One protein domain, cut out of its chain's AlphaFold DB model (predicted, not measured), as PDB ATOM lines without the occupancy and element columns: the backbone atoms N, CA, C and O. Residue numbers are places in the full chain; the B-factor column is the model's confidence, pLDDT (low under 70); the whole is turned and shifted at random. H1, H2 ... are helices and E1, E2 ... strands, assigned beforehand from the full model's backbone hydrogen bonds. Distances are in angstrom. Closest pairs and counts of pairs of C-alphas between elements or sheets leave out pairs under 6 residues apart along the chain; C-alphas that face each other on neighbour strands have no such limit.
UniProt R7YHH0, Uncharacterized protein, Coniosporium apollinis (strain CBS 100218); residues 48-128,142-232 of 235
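This is residues 48 to 128 and 142 to 232 of the 235 residues of an uncharacterized protein of Coniosporium apollinis (strain CBS 100218) (UniProt R7YHH0). A long, narrow helical bundle is built along one long helix, H2: H3 and H4 follow each other end to end along it, and H1 and H6 lie beside it. H5 crosses one end of the bundle, and near the other end a two-stranded ribbon, E1 and E2, leads away to the side. The printed part has 172 residues with six named helices and two named strands, in the order H1, H2, E1, E2, H3, H4, H5, H6; the strands form an antiparallel sheet, and the class is mostly helix. The whole is loose, with a radius of gyration of the C-alphas of 20.3 A, and elongated, spanning 66 by 36 by 21 A.

The sheet is made of E1, residues 119 to 124, and E2, residues 143 to 148. H2, residues 77 to 114, is the longest helix at 55.7 A, with C-alpha 77 at (113.706, 50.504, 180.112) and C-alpha 114 at (70.373, 68.462, 210.066). H1 is residues 54 to 69, 22.4 A long, and begins at C-alpha (89.559, 70.051, 193.242). H3, residues 150 to 165, measures 22.7 A, and H4, residues 174 to 189, 22.6 A. H5 is residues 192 to 202. H6, residues 217 to 230, is 20.1 A long and ends at C-alpha (84.483, 52.182, 189.321).

E1 and E2 are antiparallel, at 152 degrees, with N 121 and O 146 within hydrogen-bond range at 2.9 A, as are N 146 and O 121. The closest C-alphas of E1 and H3 are those of Lys 119 and Pro 150, 6.6 A apart. H3 touches residues 98 to 113 of H2, closest at the C-alphas of Asn 109 and Pro 150, 5.4 A, opposite ways at a shallow tilt of 7 degrees. H3 and H4 run the same way and touch, the C-alphas of Val 165 and Leu 174 being 4.6 A apart. H1, H2, H4 and H6 form an up and down bundle, each helix running against the one before it. H1 and H2 are a helical hairpin, closest at the C-alphas of Leu 57 and Ile 94, 6.6 A. H6 touches residues 81 to 96 of H2, closest at Met 92 and Val 225, with C-alphas 5.3 A apart. H4 and H6 touch, closest at the C-alphas of Glu 182 and Leu 219, 6.5 A. H5 is about perpendicular to H2, at 89 degrees, and touches its residues 77 to 78; the C-alphas of Pro 77 and Ala 198 are closest, 5.4 A. H1 and H6 are apart. In the six helices every O i to N i+4 pair is within hydrogen-bond range.

The C-alphas farthest apart, those of Gln 116 and Ile 200, are 66.3 A from each other. Residues 129 to 141 are not printed, and C-alphas 128 and 142 are 12.0 A apart across the cut between E1 and E2. The link from H5 to H6, residues 203 to 216, is long. Mean pLDDT of the printed part is 89.8; residues 203 to 214 are under 70.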
ATOM      1  N   PHE A  48      89.103  68.078 202.399       96.00
ATOM      2  CA  PHE A  48      88.355  67.645 201.218       96.00
ATOM      3  C   PHE A  48      87.088  68.485 201.008       96.00
ATOM      4  O   PHE A  48      86.139  68.043 200.369       96.00
ATOM      5  N   ALA A  49      87.068  69.706 201.554       93.62
ATOM      6  CA  ALA A  49      85.966  70.641 201.374       93.62
ATOM      7  C   ALA A  49      85.849  71.080 199.904       93.62
ATOM      8  O   ALA A  49      86.834  71.456 199.258       93.62
ATOM      9  N   PHE A  50      84.632  71.038 199.375       93.88
ATOM     10  CA  PHE A  50      84.333  71.449 198.007       93.88
ATOM     11  C   PHE A  50      84.108  72.972 197.923       93.88
ATOM     12  O   PHE A  50      83.520  73.541 198.846       93.88
ATOM     13  N   PRO A  51      84.530  73.654 196.837       92.69
ATOM     14  CA  PRO A  51      85.220  73.132 195.646       92.69
ATOM     15  C   PRO A  51      86.754  73.109 195.759       92.69
ATOM     16  O   PRO A  51      87.429  72.629 194.851       92.69
ATOM     17  N   PHE A  52      87.321  73.620 196.854       91.44
ATOM     18  CA  PHE A  52      88.759  73.897 196.982       91.44
ATOM     19  C   PHE A  52      89.650  72.663 196.821       91.44
ATOM     20  O   PHE A  52      90.739  72.751 196.257       91.44
ATOM     21  N   CYS A  53      89.171  71.497 197.256       93.44
ATOM     22  CA  CYS A  53      89.883  70.233 197.093       93.44
ATOM     23  C   CYS A  53      90.120  69.823 195.627       93.44
ATOM     24  O   CYS A  53      91.011  69.017 195.370       93.44
ATOM     25  N   LEU A  54      89.381  70.382 194.658       95.38
ATOM     26  CA  LEU A  54      89.559  70.051 193.242       95.38
ATOM     27  C   LEU A  54      90.831  70.655 192.640       95.38
ATOM     28  O   LEU A  54      91.422  70.048 191.753       95.38
ATOM     29  N   ALA A  55      91.276  71.824 193.106       95.00
ATOM     30  CA  ALA A  55      92.454  72.500 192.555       95.00
ATOM     31  C   ALA A  55      93.743  71.649 192.630       95.00
ATOM     32  O   ALA A  55      94.363  71.428 191.585       95.00
ATOM     33  N   PRO A  56      94.141  71.100 193.796       96.44
ATOM     34  CA  PRO A  56      95.329  70.252 193.862       96.44
ATOM     35  C   PRO A  56      95.156  68.921 193.110       96.44
ATOM     36  O   PRO A  56      96.132  68.405 192.569       96.44
ATOM     37  N   LEU A  57      93.931  68.385 192.998       97.62
ATOM     38  CA  LEU A  57      93.666  67.190 192.183       97.62
ATOM     39  C   LEU A  57      93.850  67.463 190.690       97.62
ATOM     40  O   LEU A  57      94.499  66.677 190.005       97.62
ATOM     41  N   ARG A  58      93.347  68.597 190.193       97.12
ATOM     42  CA  ARG A  58      93.564  69.045 188.809       97.12
ATOM     43  C   ARG A  58      95.042  69.252 188.514       97.12
ATOM     44  O   ARG A  58      95.523  68.782 187.491       97.12
ATOM     45  N   SER A  59      95.773  69.892 189.427       97.19
ATOM     46  CA  SER A  59      97.224  70.061 189.298       97.19
ATOM     47  C   SER A  59      97.937  68.708 189.186       97.19
ATOM     48  O   SER A  59      98.720  68.512 188.260       97.19
ATOM     49  N   ALA A  60      97.594  67.742 190.043       98.12
ATOM     50  CA  ALA A  60      98.181  66.407 189.981       98.12
ATOM     51  C   ALA A  60      97.832  65.647 188.690       98.12
ATOM     52  O   ALA A  60      98.696  64.986 188.114       98.12
ATOM     53  N   MET A  61      96.591  65.760 188.207       98.31
ATOM     54  CA  MET A  61      96.175  65.184 186.924       98.31
ATOM     55  C   MET A  61      96.910  65.826 185.740       98.31
ATOM     56  O   MET A  61      97.322  65.116 184.827       98.31
ATOM     57  N   ASN A  62      97.136  67.141 185.764       97.75
ATOM     58  CA  ASN A  62      97.908  67.828 184.727       97.75
ATOM     59  C   ASN A  62      99.368  67.361 184.714       97.75
ATOM     60  O   ASN A  62      99.865  66.993 183.654       97.75
ATOM     61  N   THR A  63     100.015  67.244 185.878       97.69
ATOM     62  CA  THR A  63     101.348  66.626 185.969       97.69
ATOM     63  C   THR A  63     101.350  65.204 185.407       97.69
ATOM     64  O   THR A  63     102.237  64.836 184.638       97.69
ATOM     65  N   ALA A  64     100.359  64.385 185.770       97.88
ATOM     66  CA  ALA A  64     100.241  63.030 185.243       97.88
ATOM     67  C   ALA A  64     100.095  63.037 183.710       97.88
ATOM     68  O   ALA A  64     100.697  62.203 183.039       97.88
ATOM     69  N   SER A  65      99.361  64.001 183.149       97.69
ATOM     70  CA  SER A  65      99.241  64.199 181.701       97.69
ATOM     71  C   SER A  65     100.582  64.558 181.054       97.69
ATOM     72  O   SER A  65     100.964  63.948 180.058       97.69
ATOM     73  N   GLU A  66     101.342  65.491 181.626       96.81
ATOM     74  CA  GLU A  66     102.666  65.878 181.115       96.81
ATOM     75  C   GLU A  66     103.627  64.683 181.081       96.81
ATOM     76  O   GLU A  66     104.284  64.415 180.074       96.81
ATOM     77  N   VAL A  67     103.658  63.900 182.162       96.56
ATOM     78  CA  VAL A  67     104.492  62.695 182.250       96.56
ATOM     79  C   VAL A  67     103.986  61.589 181.326       96.56
ATOM     80  O   VAL A  67     104.784  60.818 180.782       96.56
ATOM     81  N   LEU A  68     102.672  61.495 181.113       96.25
ATOM     82  CA  LEU A  68     102.081  60.542 180.181       96.25
ATOM     83  C   LEU A  68     102.582  60.781 178.748       96.25
ATOM     84  O   LEU A  68     102.960  59.818 178.074       96.25
ATOM     85  N   HIS A  69     102.643  62.047 178.330       95.62
ATOM     86  CA  HIS A  69     103.036  62.472 176.984       95.62
ATOM     87  C   HIS A  69     104.546  62.700 176.804       95.62
ATOM     88  O   HIS A  69     104.992  63.012 175.696       95.62
ATOM     89  N   CYS A  70     105.350  62.524 177.856       95.19
ATOM     90  CA  CYS A  70     106.801  62.660 177.779       95.19
ATOM     91  C   CYS A  70     107.416  61.632 176.811       95.19
ATOM     92  O   CYS A  70     107.237  60.423 176.973       95.19
ATOM     93  N   GLN A  71     108.194  62.119 175.839       93.06
ATOM     94  CA  GLN A  71     108.864  61.287 174.829       93.06
ATOM     95  C   GLN A  71     110.219  60.730 175.294       93.06
ATOM     96  O   GLN A  71     110.735  59.797 174.687       93.06
ATOM     97  N   GLU A  72     110.782  61.254 176.387       92.38
ATOM     98  CA  GLU A  72     112.067  60.796 176.938       92.38
ATOM     99  C   GLU A  72     111.906  59.574 177.850       92.38
ATOM    100  O   GLU A  72     112.670  58.616 177.760       92.38
ATOM    101  N   CYS A  73     110.862  59.571 178.687       90.31
ATOM    102  CA  CYS A  73     110.550  58.481 179.614       90.31
ATOM    103  C   CYS A  73     110.541  57.068 178.992       90.31
ATOM    104  O   CYS A  73     111.045  56.158 179.641       90.31
ATOM    105  N   PRO A  74     109.956  56.827 177.800       89.75
ATOM    106  CA  PRO A  74     109.856  55.479 177.244       89.75
ATOM    107  C   PRO A  74     111.132  54.969 176.557       89.75
ATOM    108  O   PRO A  74     111.125  53.816 176.120       89.75
ATOM    109  N   LYS A  75     112.182  55.792 176.406       88.00
ATOM    110  CA  LYS A  75     113.389  55.431 175.636       88.00
ATOM    111  C   LYS A  75     114.260  54.397 176.347       88.00
ATOM    112  O   LYS A  75     114.744  53.472 175.705       88.00
ATOM    113  N   GLU A  76     114.407  54.538 177.663       85.88
ATOM    114  CA  GLU A  76     115.243  53.661 178.485       85.88
ATOM    115  C   GLU A  76     114.377  52.751 179.370       85.88
ATOM    116  O   GLU A  76     113.508  53.254 180.087       85.88
ATOM    117  N   PRO A  77     114.591  51.420 179.388       83.19
ATOM    118  CA  PRO A  77     113.706  50.504 180.112       83.19
ATOM    119  C   PRO A  77     113.580  50.793 181.612       83.19
ATOM    120  O   PRO A  77     112.481  50.735 182.165       83.19
ATOM    121  N   ALA A  78     114.680  51.162 182.273       83.69
ATOM    122  CA  ALA A  78     114.670  51.473 183.701       83.69
ATOM    123  C   ALA A  78     113.802  52.696 184.028       83.69
ATOM    124  O   ALA A  78     112.963  52.634 184.930       83.69
ATOM    125  N   THR A  79     113.954  53.790 183.280       85.44
ATOM    126  CA  THR A  79     113.154  55.003 183.493       85.44
ATOM    127  C   THR A  79     111.702  54.780 183.076       85.44
ATOM    128  O   THR A  79     110.795  55.216 183.786       85.44
ATOM    129  N   ALA A  80     111.457  54.028 181.998       86.50
ATOM    130  CA  ALA A  80     110.118  53.661 181.552       86.50
ATOM    131  C   ALA A  80     109.349  52.893 182.637       86.50
ATOM    132  O   ALA A  80     108.210  53.248 182.960       86.50
ATOM    133  N   MET A  81     109.976  51.885 183.250       84.94
ATOM    134  CA  MET A  81     109.366  51.088 184.316       84.94
ATOM    135  C   MET A  81     109.151  51.898 185.595       84.94
ATOM    136  O   MET A  81     108.045  51.880 186.140       84.94
ATOM    137  N   GLN A  82     110.158  52.652 186.050       89.19
ATOM    138  CA  GLN A  82     110.049  53.476 187.261       89.19
ATOM    139  C   GLN A  82     108.953  54.538 187.129       89.19
ATOM    140  O   GLN A  82     108.079  54.637 187.992       89.19
ATOM    141  N   ASN A  83     108.937  55.277 186.016       92.75
ATOM    142  CA  ASN A  83     107.913  56.290 185.763       92.75
ATOM    143  C   ASN A  83     106.523  55.665 185.657       92.75
ATOM    144  O   ASN A  83     105.549  56.257 186.103       92.75
ATOM    145  N   THR A  84     106.409  54.459 185.104       92.31
ATOM    146  CA  THR A  84     105.126  53.755 185.002       92.31
ATOM    147  C   THR A  84     104.613  53.277 186.358       92.31
ATOM    148  O   THR A  84     103.431  53.449 186.660       92.31
ATOM    149  N   ALA A  85     105.476  52.706 187.198       92.19
ATOM    150  CA  ALA A  85     105.102  52.295 188.549       92.19
ATOM    151  C   ALA A  85     104.665  53.502 189.398       92.19
ATOM    152  O   ALA A  85     103.625  53.466 190.065       92.19
ATOM    153  N   LEU A  86     105.413  54.604 189.315       95.56
ATOM    154  CA  LEU A  86     105.100  55.819 190.057       95.56
ATOM    155  C   LEU A  86     103.866  56.547 189.496       95.56
ATOM    156  O   LEU A  86     103.056  57.035 190.278       95.56
ATOM    157  N   MET A  87     103.648  56.537 188.176       96.62
ATOM    158  CA  MET A  87     102.400  57.003 187.556       96.62
ATOM    159  C   MET A  87     101.191  56.234 188.082       96.62
ATOM    160  O   MET A  87     100.217  56.849 188.500       96.62
ATOM    161  N   ASN A  88     101.249  54.900 188.118       96.81
ATOM    162  CA  ASN A  88     100.162  54.101 188.686       96.81
ATOM    163  C   ASN A  88      99.906  54.467 190.156       96.81
ATOM    164  O   ASN A  88      98.757  54.640 190.554       96.81
ATOM    165  N   THR A  89     100.969  54.653 190.944       97.00
ATOM    166  CA  THR A  89     100.864  55.092 192.345       97.00
ATOM    167  C   THR A  89     100.183  56.454 192.463       97.00
ATOM    168  O   THR A  89      99.268  56.620 193.270       97.00
ATOM    169  N   LEU A  90     100.566  57.412 191.619       98.12
ATOM    170  CA  LEU A  90      99.943  58.729 191.562       98.12
ATOM    171  C   LEU A  90      98.456  58.640 191.191       98.12
ATOM    172  O   LEU A  90      97.627  59.253 191.858       98.12
ATOM    173  N   LEU A  91      98.092  57.856 190.172       98.12
ATOM    174  CA  LEU A  91      96.694  57.706 189.755       98.12
ATOM    175  C   LEU A  91      95.838  57.012 190.828       98.12
ATOM    176  O   LEU A  91      94.715  57.452 191.077       98.12
ATOM    177  N   MET A  92      96.370  55.996 191.521       97.50
ATOM    178  CA  MET A  92      95.716  55.401 192.698       97.50
ATOM    179  C   MET A  92      95.505  56.448 193.795       97.50
ATOM    180  O   MET A  92      94.418  56.544 194.365       97.50
ATOM    181  N   ALA A  93      96.518  57.279 194.054       97.75
ATOM    182  CA  ALA A  93      96.433  58.324 195.059       97.75
ATOM    183  C   ALA A  93      95.370  59.383 194.710       97.75
ATOM    184  O   ALA A  93      94.605  59.798 195.586       97.75
ATOM    185  N   ILE A  94      95.280  59.786 193.439       98.12
ATOM    186  CA  ILE A  94      94.244  60.698 192.940       98.12
ATOM    187  C   ILE A  94      92.853  60.062 193.100       98.12
ATOM    188  O   ILE A  94      91.954  60.705 193.643       98.12
ATOM    189  N   ALA A  95      92.679  58.794 192.710       97.69
ATOM    190  CA  ALA A  95      91.411  58.075 192.858       97.69
ATOM    191  C   ALA A  95      90.952  58.013 194.327       97.69
ATOM    192  O   ALA A  95      89.817  58.371 194.643       97.69
ATOM    193  N   GLU A  96      91.848  57.647 195.249       96.50
ATOM    194  CA  GLU A  96      91.576  57.634 196.693       96.50
ATOM    195  C   GLU A  96      91.140  59.018 197.209       96.50
ATOM    196  O   GLU A  96      90.280  59.137 198.083       96.50
ATOM    197  N   ARG A  97      91.708  60.102 196.672       97.12
ATOM    198  CA  ARG A  97      91.344  61.458 197.098       97.12
ATOM    199  C   ARG A  97      89.959  61.825 196.578       97.12
ATOM    200  O   ARG A  97      89.199  62.415 197.338       97.12
ATOM    201  N   PHE A  98      89.586  61.419 195.363       97.50
ATOM    202  CA  PHE A  98      88.207  61.565 194.889       97.50
ATOM    203  C   PHE A  98      87.207  60.808 195.772       97.50
ATOM    204  O   PHE A  98      86.152  61.361 196.077       97.50
ATOM    205  N   HIS A  99      87.548  59.618 196.284       96.88
ATOM    206  CA  HIS A  99      86.719  58.930 197.290       96.88
ATOM    207  C   HIS A  99      86.503  59.797 198.536       96.88
ATOM    208  O   HIS A  99      85.372  59.954 198.999       96.88
ATOM    209  N   LYS A 100      87.569  60.425 199.049       96.62
ATOM    210  CA  LYS A 100      87.487  61.339 200.202       96.62
ATOM    211  C   LYS A 100      86.673  62.598 199.900       96.62
ATOM    212  O   LYS A 100      85.913  63.033 200.762       96.62
ATOM    213  N   VAL A 101      86.774  63.150 198.689       97.19
ATOM    214  CA  VAL A 101      85.928  64.267 198.234       97.19
ATOM    215  C   VAL A 101      84.456  63.864 198.251       97.19
ATOM    216  O   VAL A 101      83.646  64.559 198.855       97.19
ATOM    217  N   LEU A 102      84.094  62.723 197.663       96.94
ATOM    218  CA  LEU A 102      82.704  62.256 197.644       96.94
ATOM    219  C   LEU A 102      82.161  61.988 199.055       96.94
ATOM    220  O   LEU A 102      81.014  62.327 199.347       96.94
ATOM    221  N   ALA A 103      82.982  61.424 199.944       96.69
ATOM    222  CA  ALA A 103      82.621  61.244 201.347       96.69
ATOM    223  C   ALA A 103      82.385  62.590 202.056       96.69
ATOM    224  O   ALA A 103      81.389  62.743 202.763       96.69
ATOM    225  N   ALA A 104      83.250  63.582 201.823       97.19
ATOM    226  CA  ALA A 104      83.107  64.924 202.381       97.19
ATOM    227  C   ALA A 104      81.841  65.633 201.874       97.19
ATOM    228  O   ALA A 104      81.133  66.244 202.672       97.19
ATOM    229  N   LEU A 105      81.505  65.489 200.586       97.00
ATOM    230  CA  LEU A 105      80.260  66.014 200.016       97.00
ATOM    231  C   LEU A 105      79.023  65.434 200.710       97.00
ATOM    232  O   LEU A 105      78.110  66.167 201.083       97.00
ATOM    233  N   ASN A 106      79.002  64.117 200.922       96.81
ATOM    234  CA  ASN A 106      77.896  63.458 201.612       96.81
ATOM    235  C   ASN A 106      77.773  63.928 203.070       96.81
ATOM    236  O   ASN A 106      76.667  64.212 203.530       96.81
ATOM    237  N   ALA A 107      78.897  64.043 203.783       97.31
ATOM    238  CA  ALA A 107      78.920  64.519 205.165       97.31
ATOM    239  C   ALA A 107      78.433  65.974 205.281       97.31
ATOM    240  O   ALA A 107      77.663  66.312 206.182       97.31
ATOM    241  N   GLU A 108      78.835  66.838 204.349       97.06
ATOM    242  CA  GLU A 108      78.363  68.220 204.298       97.06
ATOM    243  C   GLU A 108      76.862  68.300 203.982       97.06
ATOM    244  O   GLU A 108      76.149  69.036 204.663       97.06
ATOM    245  N   ASN A 109      76.351  67.484 203.049       97.62
ATOM    246  CA  ASN A 109      74.912  67.412 202.768       97.62
ATOM    247  C   ASN A 109      74.113  67.030 204.023       97.62
ATOM    248  O   ASN A 109      73.126  67.678 204.366       97.62
ATOM    249  N   GLN A 110      74.564  66.002 204.749       97.88
ATOM    250  CA  GLN A 110      73.929  65.570 205.998       97.88
ATOM    251  C   GLN A 110      73.914  66.686 207.048       97.88
ATOM    252  O   GLN A 110      72.891  66.903 207.698       97.88
ATOM    253  N   LYS A 111      75.016  67.432 207.182       97.44
ATOM    254  CA  LYS A 111      75.099  68.577 208.094       97.44
ATOM    255  C   LYS A 111      74.120  69.687 207.709       97.44
ATOM    256  O   LYS A 111      73.430  70.203 208.583       97.44
ATOM    257  N   LEU A 112      74.039  70.040 206.425       97.31
ATOM    258  CA  LEU A 112      73.110  71.061 205.933       97.31
ATOM    259  C   LEU A 112      71.650  70.665 206.192       97.31
ATOM    260  O   LEU A 112      70.877  71.485 206.687       97.31
ATOM    261  N   LYS A 113      71.299  69.394 205.957       97.75
ATOM    262  CA  LYS A 113      69.969  68.849 206.271       97.75
ATOM    263  C   LYS A 113      69.647  68.906 207.760       97.75
ATOM    264  O   LYS A 113      68.586  69.396 208.127       97.75
ATOM    265  N   ALA A 114      70.563  68.449 208.614       97.56
ATOM    266  CA  ALA A 114      70.373  68.462 210.066       97.56
ATOM    267  C   ALA A 114      70.186  69.884 210.619       97.56
ATOM    268  O   ALA A 114      69.475  70.084 211.599       97.56
ATOM    269  N   GLN A 115      70.814  70.871 209.978       97.06
ATOM    270  CA  GLN A 115      70.715  72.280 210.350       97.06
ATOM    271  C   GLN A 115      69.562  73.015 209.657       97.06
ATOM    272  O   GLN A 115      69.366  74.190 209.946       97.06
ATOM    273  N   GLN A 116      68.833  72.361 208.742       95.31
ATOM    274  CA  GLN A 116      67.808  72.981 207.893       95.31
ATOM    275  C   GLN A 116      68.328  74.233 207.161       95.31
ATOM    276  O   GLN A 116      67.658  75.261 207.086       95.31
ATOM    277  N   ARG A 117      69.560  74.156 206.638       95.94
ATOM    278  CA  ARG A 117      70.239  75.272 205.967       95.94
ATOM    279  C   ARG A 117      70.450  75.012 204.485       95.94
ATOM    280  O   ARG A 117      70.789  73.905 204.077       95.94
ATOM    281  N   PHE A 118      70.350  76.085 203.712       95.19
ATOM    282  CA  PHE A 118      70.768  76.130 202.316       95.19
ATOM    283  C   PHE A 118      72.281  76.326 202.210       95.19
ATOM    284  O   PHE A 118      72.933  76.845 203.126       95.19
ATOM    285  N   LYS A 119      72.840  75.910 201.074       95.44
ATOM    286  CA  LYS A 119      74.227  76.178 200.710       95.44
ATOM    287  C   LYS A 119      74.287  77.367 199.760       95.44
ATOM    288  O   LYS A 119      73.894  77.247 198.604       95.44
ATOM    289  N   THR A 120      74.853  78.471 200.228       93.38
ATOM    290  CA  THR A 120      75.165  79.624 199.378       93.38
ATOM    291  C   THR A 120      76.429  79.345 198.566       93.38
ATOM    292  O   THR A 120      77.458  78.951 199.126       93.38
ATOM    293  N   MET A 121      76.372  79.556 197.252       89.81
ATOM    294  CA  MET A 121      77.536  79.519 196.367       89.81
ATOM    295  C   MET A 121      77.611  80.770 195.501       89.81
ATOM    296  O   MET A 121      76.583  81.283 195.072       89.81
ATOM    297  N   GLN A 122      78.835  81.206 195.201       87.69
ATOM    298  CA  GLN A 122      79.094  82.172 194.136       87.69
ATOM    299  C   GLN A 122      79.340  81.417 192.832       87.69
ATOM    300  O   GLN A 122      80.183  80.516 192.783       87.69
ATOM    301  N   LEU A 123      78.595  81.772 191.793       86.75
ATOM    302  CA  LEU A 123      78.713  81.215 190.452       86.75
ATOM    303  C   LEU A 123      79.094  82.326 189.481       86.75
ATOM    304  O   LEU A 123      78.612  83.444 189.603       86.75
ATOM    305  N   GLY A 124      79.942  82.004 188.509       86.38
ATOM    306  CA  GLY A 124      80.296  82.897 187.413       86.38
ATOM    307  C   GLY A 124      80.564  82.077 186.160       86.38
ATOM    308  O   GLY A 124      81.154  80.997 186.241       86.38
ATOM    309  N   ASP A 125      80.094  82.563 185.015       86.19
ATOM    310  CA  ASP A 125      80.334  81.913 183.728       86.19
ATOM    311  C   ASP A 125      81.705  82.313 183.196       86.19
ATOM    312  O   ASP A 125      81.855  83.444 182.767       86.19
ATOM    313  N   LEU A 126      82.678  81.404 183.198       83.88
ATOM    314  CA  LEU A 126      84.052  81.658 182.744       83.88
ATOM    315  C   LEU A 126      84.238  81.471 181.225       83.88
ATOM    316  O   LEU A 126      85.342  81.147 180.776       83.88
ATOM    317  N   SER A 127      83.172  81.611 180.440       85.69
ATOM    318  CA  SER A 127      83.242  81.558 178.983       85.69
ATOM    319  C   SER A 127      84.094  82.713 178.417       85.69
ATOM    320  O   SER A 127      84.184  83.787 179.024       85.69
ATOM    321  N   PRO A 128      84.788  82.520 177.277       85.19
ATOM    322  CA  PRO A 128      85.601  83.578 176.673       85.19
ATOM    323  C   PRO A 128      84.818  84.872 176.409       85.19
ATOM    324  O   PRO A 128      85.373  85.964 176.529       85.19
ATOM    325  N   GLY A 142      80.702  89.569 186.870       82.56
ATOM    326  CA  GLY A 142      80.151  88.359 186.257       82.56
ATOM    327  C   GLY A 142      79.744  87.263 187.248       82.56
ATOM    328  O   GLY A 142      79.407  86.162 186.806       82.56
ATOM    329  N   SER A 143      79.810  87.516 188.562       87.62
ATOM    330  CA  SER A 143      79.432  86.549 189.595       87.62
ATOM    331  C   SER A 143      78.074  86.856 190.230       87.62
ATOM    332  O   SER A 143      77.681  88.012 190.375       87.62
ATOM    333  N   PHE A 144      77.347  85.811 190.618       87.81
ATOM    334  CA  PHE A 144      76.087  85.915 191.351       87.81
ATOM    335  C   PHE A 144      75.982  84.826 192.419       87.81
ATOM    336  O   PHE A 144      76.524  83.725 192.281       87.81
ATOM    337  N   SER A 145      75.255  85.138 193.492       90.31
ATOM    338  CA  SER A 145      75.026  84.219 194.606       90.31
ATOM    339  C   SER A 145      73.763  83.400 194.394       90.31
ATOM    340  O   SER A 145      72.725  83.941 194.018       90.31
ATOM    341  N   VAL A 146      73.833  82.103 194.685       93.25
ATOM    342  CA  VAL A 146      72.670  81.212 194.680       93.25
ATOM    343  C   VAL A 146      72.633  80.408 195.966       93.25
ATOM    344  O   VAL A 146      73.633  79.795 196.347       93.25
ATOM    345  N   ASP A 147      71.461  80.371 196.593       96.00
ATOM    346  CA  ASP A 147      71.163  79.460 197.689       96.00
ATOM    347  C   ASP A 147      70.594  78.155 197.140       96.00
ATOM    348  O   ASP A 147      69.590  78.123 196.430       96.00
ATOM    349  N   LEU A 148      71.273  77.059 197.457       96.00
ATOM    350  CA  LEU A 148      70.961  75.733 196.949       96.00
ATOM    351  C   LEU A 148      70.428  74.862 198.085       96.00
ATOM    352  O   LEU A 148      71.031  74.784 199.160       96.00
ATOM    353  N   GLU A 149      69.310  74.180 197.840       97.38
ATOM    354  CA  GLU A 149      68.816  73.135 198.739       97.38
ATOM    355  C   GLU A 149      69.884  72.033 198.890       97.38
ATOM    356  O   GLU A 149      70.571  71.734 197.904       97.38
ATOM    357  N   PRO A 150      70.040  71.399 200.072       97.44
ATOM    358  CA  PRO A 150      71.109  70.427 200.311       97.44
ATOM    359  C   PRO A 150      71.242  69.344 199.224       97.44
ATOM    360  O   PRO A 150      72.332  69.131 198.691       97.44
ATOM    361  N   ASP A 151      70.136  68.717 198.808       97.38
ATOM    362  CA  ASP A 151      70.179  67.655 197.792       97.38
ATOM    363  C   ASP A 151      70.487  68.173 196.385       97.38
ATOM    364  O   ASP A 151      71.167  67.497 195.604       97.38
ATOM    365  N   TYR A 152      70.035  69.386 196.059       96.50
ATOM    366  CA  TYR A 152      70.374  70.028 194.794       96.50
ATOM    367  C   TYR A 152      71.862  70.396 194.744       96.50
ATOM    368  O   TYR A 152      72.545  70.098 193.760       96.50
ATOM    369  N   TRP A 153      72.390  70.956 195.834       96.44
ATOM    370  CA  TRP A 153      73.816  71.226 195.985       96.44
ATOM    371  C   TRP A 153      74.656  69.948 195.876       96.44
ATOM    372  O   TRP A 153      75.633  69.925 195.125       96.44
ATOM    373  N   LEU A 154      74.266  68.868 196.564       97.19
ATOM    374  CA  LEU A 154      74.994  67.601 196.516       97.19
ATOM    375  C   LEU A 154      75.050  67.055 195.087       97.19
ATOM    376  O   LEU A 154      76.115  66.644 194.626       97.19
ATOM    377  N   ARG A 155      73.922  67.069 194.368       96.62
ATOM    378  CA  ARG A 155      73.872  66.661 192.958       96.62
ATOM    379  C   ARG A 155      74.807  67.498 192.091       96.62
ATOM    380  O   ARG A 155      75.559  66.930 191.301       96.62
ATOM    381  N   LEU A 156      74.794  68.821 192.258       95.69
ATOM    382  CA  LEU A 156      75.676  69.730 191.524       95.69
ATOM    383  C   LEU A 156      77.157  69.427 191.804       95.69
ATOM    384  O   LEU A 156      77.944  69.267 190.872       95.69
ATOM    385  N   ALA A 157      77.533  69.291 193.077       95.81
ATOM    386  CA  ALA A 157      78.909  69.027 193.484       95.81
ATOM    387  C   ALA A 157      79.400  67.637 193.039       95.81
ATOM    388  O   ALA A 157      80.530  67.500 192.562       95.81
ATOM    389  N   ARG A 158      78.542  66.608 193.115       96.44
ATOM    390  CA  ARG A 158      78.838  65.270 192.571       96.44
ATOM    391  C   ARG A 158      79.014  65.307 191.060       96.44
ATOM    392  O   ARG A 158      79.933  64.670 190.560       96.44
ATOM    393  N   ASN A 159      78.195  66.074 190.340       95.44
ATOM    394  CA  ASN A 159      78.347  66.239 188.897       95.44
ATOM    395  C   ASN A 159      79.672  66.934 188.541       95.44
ATOM    396  O   ASN A 159      80.374  66.503 187.630       95.44
ATOM    397  N   ALA A 160      80.071  67.955 189.305       94.25
ATOM    398  CA  ALA A 160      81.374  68.590 189.139       94.25
ATOM    399  C   ALA A 160      82.527  67.592 189.357       94.25
ATOM    400  O   ALA A 160      83.414  67.504 188.512       94.25
ATOM    401  N   ALA A 161      82.486  66.787 190.426       95.44
ATOM    402  CA  ALA A 161      83.483  65.741 190.673       95.44
ATOM    403  C   ALA A 161      83.477  64.652 189.583       95.44
ATOM    404  O   ALA A 161      84.540  64.245 189.117       95.44
ATOM    405  N   LYS A 162      82.293  64.224 189.118       95.25
ATOM    406  CA  LYS A 162      82.131  63.275 188.003       95.25
ATOM    407  C   LYS A 162      82.822  63.782 186.746       95.25
ATOM    408  O   LYS A 162      83.543  63.018 186.111       95.25
ATOM    409  N   ASN A 163      82.665  65.066 186.435       94.56
ATOM    410  CA  ASN A 163      83.304  65.682 185.280       94.56
ATOM    411  C   ASN A 163      84.835  65.699 185.381       94.56
ATOM    412  O   ASN A 163      85.484  65.792 184.349       94.56
ATOM    413  N   GLU A 164      85.443  65.661 186.568       96.19
ATOM    414  CA  GLU A 164      86.908  65.540 186.711       96.19
ATOM    415  C   GLU A 164      87.406  64.103 186.471       96.19
ATOM    416  O   GLU A 164      88.566  63.884 186.122       96.19
ATOM    417  N   VAL A 165      86.531  63.112 186.661       96.69
ATOM    418  CA  VAL A 165      86.890  61.693 186.593       96.69
ATOM    419  C   VAL A 165      86.582  61.098 185.226       96.69
ATOM    420  O   VAL A 165      87.454  60.458 184.643       96.69
ATOM    421  N   LYS A 166      85.359  61.293 184.724       95.06
ATOM    422  CA  LYS A 166      84.876  60.667 183.490       95.06
ATOM    423  C   LYS A 166      85.514  61.280 182.244       95.06
ATOM    424  O   LYS A 166      85.808  62.472 182.272       95.06
ATOM    425  N   PRO A 167      85.697  60.504 181.156       89.88
ATOM    426  CA  PRO A 167      86.330  60.990 179.937       89.88
ATOM    427  C   PRO A 167      85.649  62.246 179.389       89.88
ATOM    428  O   PRO A 167      84.423  62.341 179.349       89.88
ATOM    429  N   HIS A 168      86.458  63.200 178.937       89.44
ATOM    430  CA  HIS A 168      85.999  64.445 178.334       89.44
ATOM    431  C   HIS A 168      86.963  64.857 177.218       89.44
ATOM    432  O   HIS A 168      88.171  64.701 177.364       89.44
ATOM    433  N   ILE A 169      86.441  65.394 176.114       81.19
ATOM    434  CA  ILE A 169      87.244  65.683 174.911       81.19
ATOM    435  C   ILE A 169      88.199  66.862 175.139       81.19
ATOM    436  O   ILE A 169      89.338  66.841 174.688       81.19
ATOM    437  N   SER A 170      87.746  67.898 175.846       82.88
ATOM    438  CA  SER A 170      88.483  69.164 175.973       82.88
ATOM    439  C   SER A 170      89.328  69.311 177.241       82.88
ATOM    440  O   SER A 170      89.880  70.386 177.471       82.88
ATOM    441  N   LYS A 171      89.418  68.287 178.102       89.56
ATOM    442  CA  LYS A 171      90.177  68.397 179.357       89.56
ATOM    443  C   LYS A 171      90.775  67.078 179.826       89.56
ATOM    444  O   LYS A 171      90.283  66.001 179.502       89.56
ATOM    445  N   VAL A 172      91.811  67.190 180.654       95.75
ATOM    446  CA  VAL A 172      92.415  66.054 181.354       95.75
ATOM    447  C   VAL A 172      91.427  65.509 182.384       95.75
ATOM    448  O   VAL A 172      90.817  66.266 183.135       95.75
ATOM    449  N   THR A 173      91.272  64.188 182.407       97.69
ATOM    450  CA  THR A 173      90.357  63.473 183.306       97.69
ATOM    451  C   THR A 173      91.057  62.244 183.861       97.69
ATOM    452  O   THR A 173      91.938  61.683 183.204       97.69
ATOM    453  N   LEU A 174      90.680  61.809 185.065       97.69
ATOM    454  CA  LEU A 174      91.324  60.656 185.700       97.69
ATOM    455  C   LEU A 174      91.180  59.379 184.855       97.69
ATOM    456  O   LEU A 174      92.160  58.669 184.638       97.69
ATOM    457  N   GLU A 175      89.983  59.099 184.341       96.69
ATOM    458  CA  GLU A 175      89.739  57.926 183.497       96.69
ATOM    459  C   GLU A 175      90.485  58.035 182.158       96.69
ATOM    460  O   GLU A 175      91.078  57.055 181.706       96.69
ATOM    461  N   GLY A 176      90.562  59.236 181.572       96.69
ATOM    462  CA  GLY A 176      91.364  59.492 180.372       96.69
ATOM    463  C   GLY A 176      92.862  59.238 180.581       96.69
ATOM    464  O   GLY A 176      93.507  58.634 179.726       96.69
ATOM    465  N   LEU A 177      93.412  59.621 181.739       97.75
ATOM    466  CA  LEU A 177      94.809  59.343 182.097       97.75
ATOM    467  C   LEU A 177      95.081  57.843 182.237       97.75
ATOM    468  O   LEU A 177      96.129  57.369 181.800       97.75
ATOM    469  N   VAL A 178      94.148  57.095 182.828       96.94
ATOM    470  CA  VAL A 178      94.256  55.635 182.968       96.94
ATOM    471  C   VAL A 178      94.231  54.949 181.606       96.94
ATOM    472  O   VAL A 178      95.088  54.109 181.342       96.94
ATOM    473  N   ILE A 179      93.300  55.341 180.729       95.56
ATOM    474  CA  ILE A 179      93.229  54.842 179.348       95.56
ATOM    475  C   ILE A 179      94.543  55.135 178.617       95.56
ATOM    476  O   ILE A 179      95.181  54.224 178.100       95.56
ATOM    477  N   GLY A 180      95.001  56.388 178.645       95.44
ATOM    478  CA  GLY A 180      96.226  56.772 177.954       95.44
ATOM    479  C   GLY A 180      97.474  56.073 178.502       95.44
ATOM    480  O   GLY A 180      98.359  55.703 177.725       95.44
ATOM    481  N   LEU A 181      97.553  55.842 179.820       95.31
ATOM    482  CA  LEU A 181      98.643  55.076 180.425       95.31
ATOM    483  C   LEU A 181      98.626  53.625 179.943       95.31
ATOM    484  O   LEU A 181      99.679  53.114 179.562       95.31
ATOM    485  N   GLU A 182      97.456  52.988 179.919       93.25
ATOM    486  CA  GLU A 182      97.278  51.627 179.413       93.25
ATOM    487  C   GLU A 182      97.717  51.513 177.946       93.25
ATOM    488  O   GLU A 182      98.532  50.653 177.611       93.25
ATOM    489  N   ASP A 183      97.267  52.430 177.090       93.12
ATOM    490  CA  ASP A 183      97.629  52.463 175.670       93.12
ATOM    491  C   ASP A 183      99.123  52.718 175.458       93.12
ATOM    492  O   ASP A 183      99.743  52.170 174.543       93.12
ATOM    493  N   ARG A 184      99.740  53.557 176.297       92.38
ATOM    494  CA  ARG A 184     101.192  53.756 176.276       92.38
ATOM    495  C   ARG A 184     101.927  52.474 176.650       92.38
ATOM    496  O   ARG A 184     102.879  52.128 175.957       92.38
ATOM    497  N   GLN A 185     101.496  51.771 177.699       89.12
ATOM    498  CA  GLN A 185     102.133  50.518 178.113       89.12
ATOM    499  C   GLN A 185     101.978  49.431 177.055       89.12
ATOM    500  O   GLN A 185     102.965  48.795 176.707       89.12
ATOM    501  N   LYS A 186     100.782  49.269 176.480       88.12
ATOM    502  CA  LYS A 186     100.552  48.324 175.379       88.12
ATOM    503  C   LYS A 186     101.481  48.607 174.200       88.12
ATOM    504  O   LYS A 186     102.132  47.693 173.712       88.12
ATOM    505  N   ARG A 187     101.618  49.872 173.785       88.94
ATOM    506  CA  ARG A 187     102.550  50.265 172.712       88.94
ATOM    507  C   ARG A 187     104.016  50.027 173.069       88.94
ATOM    508  O   ARG A 187     104.766  49.576 172.216       88.94
ATOM    509  N   TRP A 188     104.426  50.341 174.300       86.81
ATOM    510  CA  TRP A 188     105.802  50.130 174.762       86.81
ATOM    511  C   TRP A 188     106.171  48.646 174.762       86.81
ATOM    512  O   TRP A 188     107.256  48.278 174.335       86.81
ATOM    513  N   HIS A 189     105.236  47.805 175.191       81.88
ATOM    514  CA  HIS A 189     105.399  46.364 175.240       81.88
ATOM    515  C   HIS A 189     105.365  45.692 173.859       81.88
ATOM    516  O   HIS A 189     106.116  44.750 173.633       81.88
ATOM    517  N   SER A 190     104.552  46.193 172.928       84.69
ATOM    518  CA  SER A 190     104.493  45.692 171.546       84.69
ATOM    519  C   SER A 190     105.701  46.077 170.681       84.69
ATOM    520  O   SER A 190     105.775  45.642 169.535       84.69
ATOM    521  N   ASP A 191     106.617  46.906 171.187       85.81
ATOM    522  CA  ASP A 191     107.802  47.375 170.469       85.81
ATOM    523  C   ASP A 191     108.970  46.377 170.641       85.81
ATOM    524  O   ASP A 191     109.481  46.227 171.759       85.81
ATOM    525  N   PRO A 192     109.416  45.694 169.565       81.56
ATOM    526  CA  PRO A 192     110.464  44.678 169.652       81.56
ATOM    527  C   PRO A 192     111.799  45.220 170.172       81.56
ATOM    528  O   PRO A 192     112.466  44.539 170.948       81.56
ATOM    529  N   GLU A 193     112.169  46.452 169.806       84.19
ATOM    530  CA  GLU A 193     113.439  47.058 170.222       84.19
ATOM    531  C   GLU A 193     113.440  47.312 171.735       84.19
ATOM    532  O   GLU A 193     114.416  47.053 172.445       84.19
ATOM    533  N   LYS A 194     112.309  47.789 172.260       82.12
ATOM    534  CA  LYS A 194     112.150  48.039 173.697       82.12
ATOM    535  C   LYS A 194     112.079  46.741 174.486       82.12
ATOM    536  O   LYS A 194     112.659  46.668 175.570       82.12
ATOM    537  N   ALA A 195     111.421  45.719 173.943       74.56
ATOM    538  CA  ALA A 195     111.368  44.391 174.541       74.56
ATOM    539  C   ALA A 195     112.762  43.745 174.630       74.56
ATOM    540  O   ALA A 195     113.106  43.176 175.667       74.56
ATOM    541  N   GLU A 196     113.589  43.880 173.589       77.19
ATOM    542  CA  GLU A 196     114.973  43.397 173.592       77.19
ATOM    543  C   GLU A 196     115.818  44.116 174.650       77.19
ATOM    544  O   GLU A 196     116.409  43.466 175.517       77.19
ATOM    545  N   LYS A 197     115.799  45.457 174.667       79.69
ATOM    546  CA  LYS A 197     116.516  46.251 175.682       79.69
ATOM    547  C   LYS A 197     116.072  45.905 177.104       79.69
ATOM    548  O   LYS A 197     116.902  45.788 178.004       79.69
ATOM    549  N   ALA A 198     114.771  45.711 177.322       76.81
ATOM    550  CA  ALA A 198     114.238  45.295 178.615       76.81
ATOM    551  C   ALA A 198     114.704  43.884 179.011       76.81
ATOM    552  O   ALA A 198     115.044  43.663 180.170       76.81
ATOM    553  N   SER A 199     114.783  42.951 178.057       74.94
ATOM    554  CA  SER A 199     115.283  41.590 178.286       74.94
ATOM    555  C   SER A 199     116.757  41.570 178.696       74.94
ATOM    556  O   SER A 199     117.149  40.729 179.502       74.94
ATOM    557  N   ILE A 200     117.572  42.490 178.172       77.50
ATOM    558  CA  ILE A 200     118.983  42.638 178.560       77.50
ATOM    559  C   ILE A 200     119.096  43.129 180.010       77.50
ATOM    560  O   ILE A 200     119.892  42.604 180.784       77.50
ATOM    561  N   LEU A 201     118.287  44.123 180.388       73.94
ATOM    562  CA  LEU A 201     118.354  44.775 181.702       73.94
ATOM    563  C   LEU A 201     117.703  43.968 182.830       73.94
ATOM    564  O   LEU A 201     118.191  43.989 183.958       73.94
ATOM    565  N   PHE A 202     116.603  43.275 182.545       73.12
ATOM    566  CA  PHE A 202     115.783  42.604 183.557       73.12
ATOM    567  C   PHE A 202     115.706  41.080 183.380       73.12
ATOM    568  O   PHE A 202     115.006  40.397 184.129       73.12
ATOM    569  N   GLY A 203     116.447  40.539 182.411       67.00
ATOM    570  CA  GLY A 203     116.484  39.119 182.085       67.00
ATOM    571  C   GLY A 203     115.298  38.646 181.238       67.00
ATOM    572  O   GLY A 203     114.244  39.278 181.151       67.00
ATOM    573  N   HIS A 204     115.455  37.463 180.638       61.25
ATOM    574  CA  HIS A 204     114.467  36.870 179.726       61.25
ATOM    575  C   HIS A 204     113.109  36.537 180.378       61.25
ATOM    576  O   HIS A 204     112.129  36.344 179.663       61.25
ATOM    577  N   SER A 205     113.009  36.500 181.715       52.59
ATOM    578  CA  SER A 205     111.744  36.175 182.405       52.59
ATOM    579  C   SER A 205     110.668  37.268 182.300       52.59
ATOM    580  O   SER A 205     109.510  37.010 182.611       52.59
ATOM    581  N   LEU A 206     111.035  38.465 181.826       52.75
ATOM    582  CA  LEU A 206     110.126  39.593 181.591       52.75
ATOM    583  C   LEU A 206     109.861  39.854 180.095       52.75
ATOM    584  O   LEU A 206     109.361  40.924 179.739       52.75
ATOM    585  N   GLN A 207     110.187  38.904 179.207       56.22
ATOM    586  CA  GLN A 207     109.929  39.042 177.770       56.22
ATOM    587  C   GLN A 207     108.440  39.228 177.468       56.22
ATOM    588  O   GLN A 207     107.586  38.463 177.927       56.22
ATOM    589  N   PHE A 208     108.137  40.236 176.641       56.47
ATOM    590  CA  PHE A 208     106.777  40.484 176.190       56.47
ATOM    591  C   PHE A 208     106.276  39.314 175.340       56.47
ATOM    592  O   PHE A 208     106.750  39.079 174.232       56.47
ATOM    593  N   THR A 209     105.286  38.593 175.857       59.28
ATOM    594  CA  THR A 209     104.477  37.651 175.092       59.28
ATOM    595  C   THR A 209     103.129  38.311 174.759       59.28
ATOM    596  O   THR A 209     102.348  38.593 175.683       59.28
ATOM    597  N   PRO A 210     102.819  38.565 173.471       54.06
ATOM    598  CA  PRO A 210     101.494  39.010 173.047       54.06
ATOM    599  C   PRO A 210     100.402  38.070 173.584       54.06
ATOM    600  O   PRO A 210     100.562  36.851 173.573       54.06
ATOM    601  N   GLY A 211      99.303  38.624 174.099       59.19
ATOM    602  CA  GLY A 211      98.220  37.841 174.717       59.19
ATOM    603  C   GLY A 211      98.437  37.466 176.190       59.19
ATOM    604  O   GLY A 211      97.511  36.968 176.828       59.19
ATOM    605  N   ARG A 212      99.605  37.771 176.777       69.00
ATOM    606  CA  ARG A 212      99.876  37.630 178.220       69.00
ATOM    607  C   ARG A 212      99.873  38.962 178.964       69.00
ATOM    608  O   ARG A 212     100.648  39.184 179.882       69.00
ATOM    609  N   GLU A 213      98.954  39.862 178.611       65.69
ATOM    610  CA  GLU A 213      98.797  41.168 179.278       65.69
ATOM    611  C   GLU A 213      98.626  41.062 180.803       65.69
ATOM    612  O   GLU A 213      98.851  42.021 181.542       65.69
ATOM    613  N   LYS A 214      98.184  39.892 181.280       66.56
ATOM    614  CA  LYS A 214      98.013  39.613 182.701       66.56
ATOM    615  C   LYS A 214      99.335  39.530 183.468       66.56
ATOM    616  O   LYS A 214      99.323  39.801 184.664       66.56
ATOM    617  N   ASP A 215     100.435  39.271 182.776       70.94
ATOM    618  CA  ASP A 215     101.736  38.998 183.384       70.94
ATOM    619  C   ASP A 215     102.538  40.287 183.639       70.94
ATOM    620  O   ASP A 215     103.501  40.282 184.405       70.94
ATOM    621  N   TYR A 216     102.127  41.425 183.064       77.56
ATOM    622  CA  TYR A 216     102.815  42.702 183.269       77.56
ATOM    623  C   TYR A 216     102.262  43.443 184.480       77.56
ATOM    624  O   TYR A 216     101.138  43.956 184.469       77.56
ATOM    625  N   LEU A 217     103.099  43.575 185.511       82.44
ATOM    626  CA  LEU A 217     102.772  44.304 186.736       82.44
ATOM    627  C   LEU A 217     102.269  45.729 186.454       82.44
ATOM    628  O   LEU A 217     101.312  46.176 187.078       82.44
ATOM    629  N   CYS A 218     102.865  46.433 185.487       86.50
ATOM    630  CA  CYS A 218     102.442  47.785 185.119       86.50
ATOM    631  C   CYS A 218     100.974  47.849 184.668       86.50
ATOM    632  O   CYS A 218     100.256  48.747 185.103       86.50
ATOM    633  N   LEU A 219     100.519  46.884 183.863       88.00
ATOM    634  CA  LEU A 219      99.134  46.788 183.398       88.00
ATOM    635  C   LEU A 219      98.195  46.305 184.508       88.00
ATOM    636  O   LEU A 219      97.053  46.756 184.578       88.00
ATOM    637  N   GLN A 220      98.661  45.431 185.406       89.25
ATOM    638  CA  GLN A 220      97.888  45.029 186.589       89.25
ATOM    639  C   GLN A 220      97.613  46.209 187.520       89.25
ATOM    640  O   GLN A 220      96.481  46.400 187.962       89.25
ATOM    641  N   LEU A 221      98.622  47.042 187.772       90.94
ATOM    642  CA  LEU A 221      98.456  48.250 188.574       90.94
ATOM    643  C   LEU A 221      97.460  49.217 187.919       90.94
ATOM    644  O   LEU A 221      96.584  49.741 188.601       90.94
ATOM    645  N   THR A 222      97.516  49.388 186.595       92.19
ATOM    646  CA  THR A 222      96.549  50.229 185.872       92.19
ATOM    647  C   THR A 222      95.121  49.682 185.977       92.19
ATOM    648  O   THR A 222      94.182  50.449 186.196       92.19
ATOM    649  N   LYS A 223      94.937  48.355 185.923       91.38
ATOM    650  CA  LYS A 223      93.635  47.712 186.184       91.38
ATOM    651  C   LYS A 223      93.139  47.978 187.603       91.38
ATOM    652  O   LYS A 223      91.957  48.247 187.786       91.38
ATOM    653  N   HIS A 224      94.024  47.961 188.597       92.31
ATOM    654  CA  HIS A 224      93.641  48.293 189.967       92.31
ATOM    655  C   HIS A 224      93.132  49.738 190.090       92.31
ATOM    656  O   HIS A 224      92.118  49.977 190.743       92.31
ATOM    657  N   VAL A 225      93.757  50.696 189.392       94.56
ATOM    658  CA  VAL A 225      93.247  52.077 189.329       94.56
ATOM    659  C   VAL A 225      91.830  52.119 188.744       94.56
ATOM    660  O   VAL A 225      90.982  52.832 189.279       94.56
ATOM    661  N   ARG A 226      91.534  51.340 187.691       93.94
ATOM    662  CA  ARG A 226      90.173  51.262 187.116       93.94
ATOM    663  C   ARG A 226      89.147  50.801 188.145       93.94
ATOM    664  O   ARG A 226      88.123  51.456 188.299       93.94
ATOM    665  N   VAL A 227      89.462  49.755 188.908       94.31
ATOM    666  CA  VAL A 227      88.587  49.263 189.988       94.31
ATOM    667  C   VAL A 227      88.322  50.358 191.026       94.31
ATOM    668  O   VAL A 227      87.187  50.538 191.466       94.31
ATOM    669  N   LEU A 228      89.341  51.145 191.391       94.56
ATOM    670  CA  LEU A 228      89.163  52.279 192.305       94.56
ATOM    671  C   LEU A 228      88.252  53.366 191.721       94.56
ATOM    672  O   LEU A 228      87.469  53.953 192.467       94.56
ATOM    673  N   ILE A 229      88.334  53.633 190.414       94.50
ATOM    674  CA  ILE A 229      87.465  54.594 189.719       94.50
ATOM    675  C   ILE A 229      86.021  54.086 189.668       94.50
ATOM    676  O   ILE A 229      85.099  54.841 189.967       94.50
ATOM    677  N   GLU A 230      85.810  52.815 189.338       93.56
ATOM    678  CA  GLU A 230      84.483  52.182 189.321       93.56
ATOM    679  C   GLU A 230      83.825  52.231 190.707       93.56
ATOM    680  O   GLU A 230      82.635  52.534 190.839       93.56
ATOM    681  N   ALA A 231      84.617  52.042 191.765       93.88
ATOM    682  CA  ALA A 231      84.145  52.123 193.140       93.88
ATOM    683  C   ALA A 231      83.664  53.527 193.557       93.88
ATOM    684  O   ALA A 231      82.978  53.636 194.575       93.88
ATOM    685  N   LEU A 232      83.983  54.598 192.810       90.62
ATOM    686  CA  LEU A 232      83.517  55.960 193.123       90.62
ATOM    687  C   LEU A 232      81.989  56.102 193.009       90.62
ATOM    688  O   LEU A 232      81.440  57.057 193.562       90.62
TER     689      LEU A 232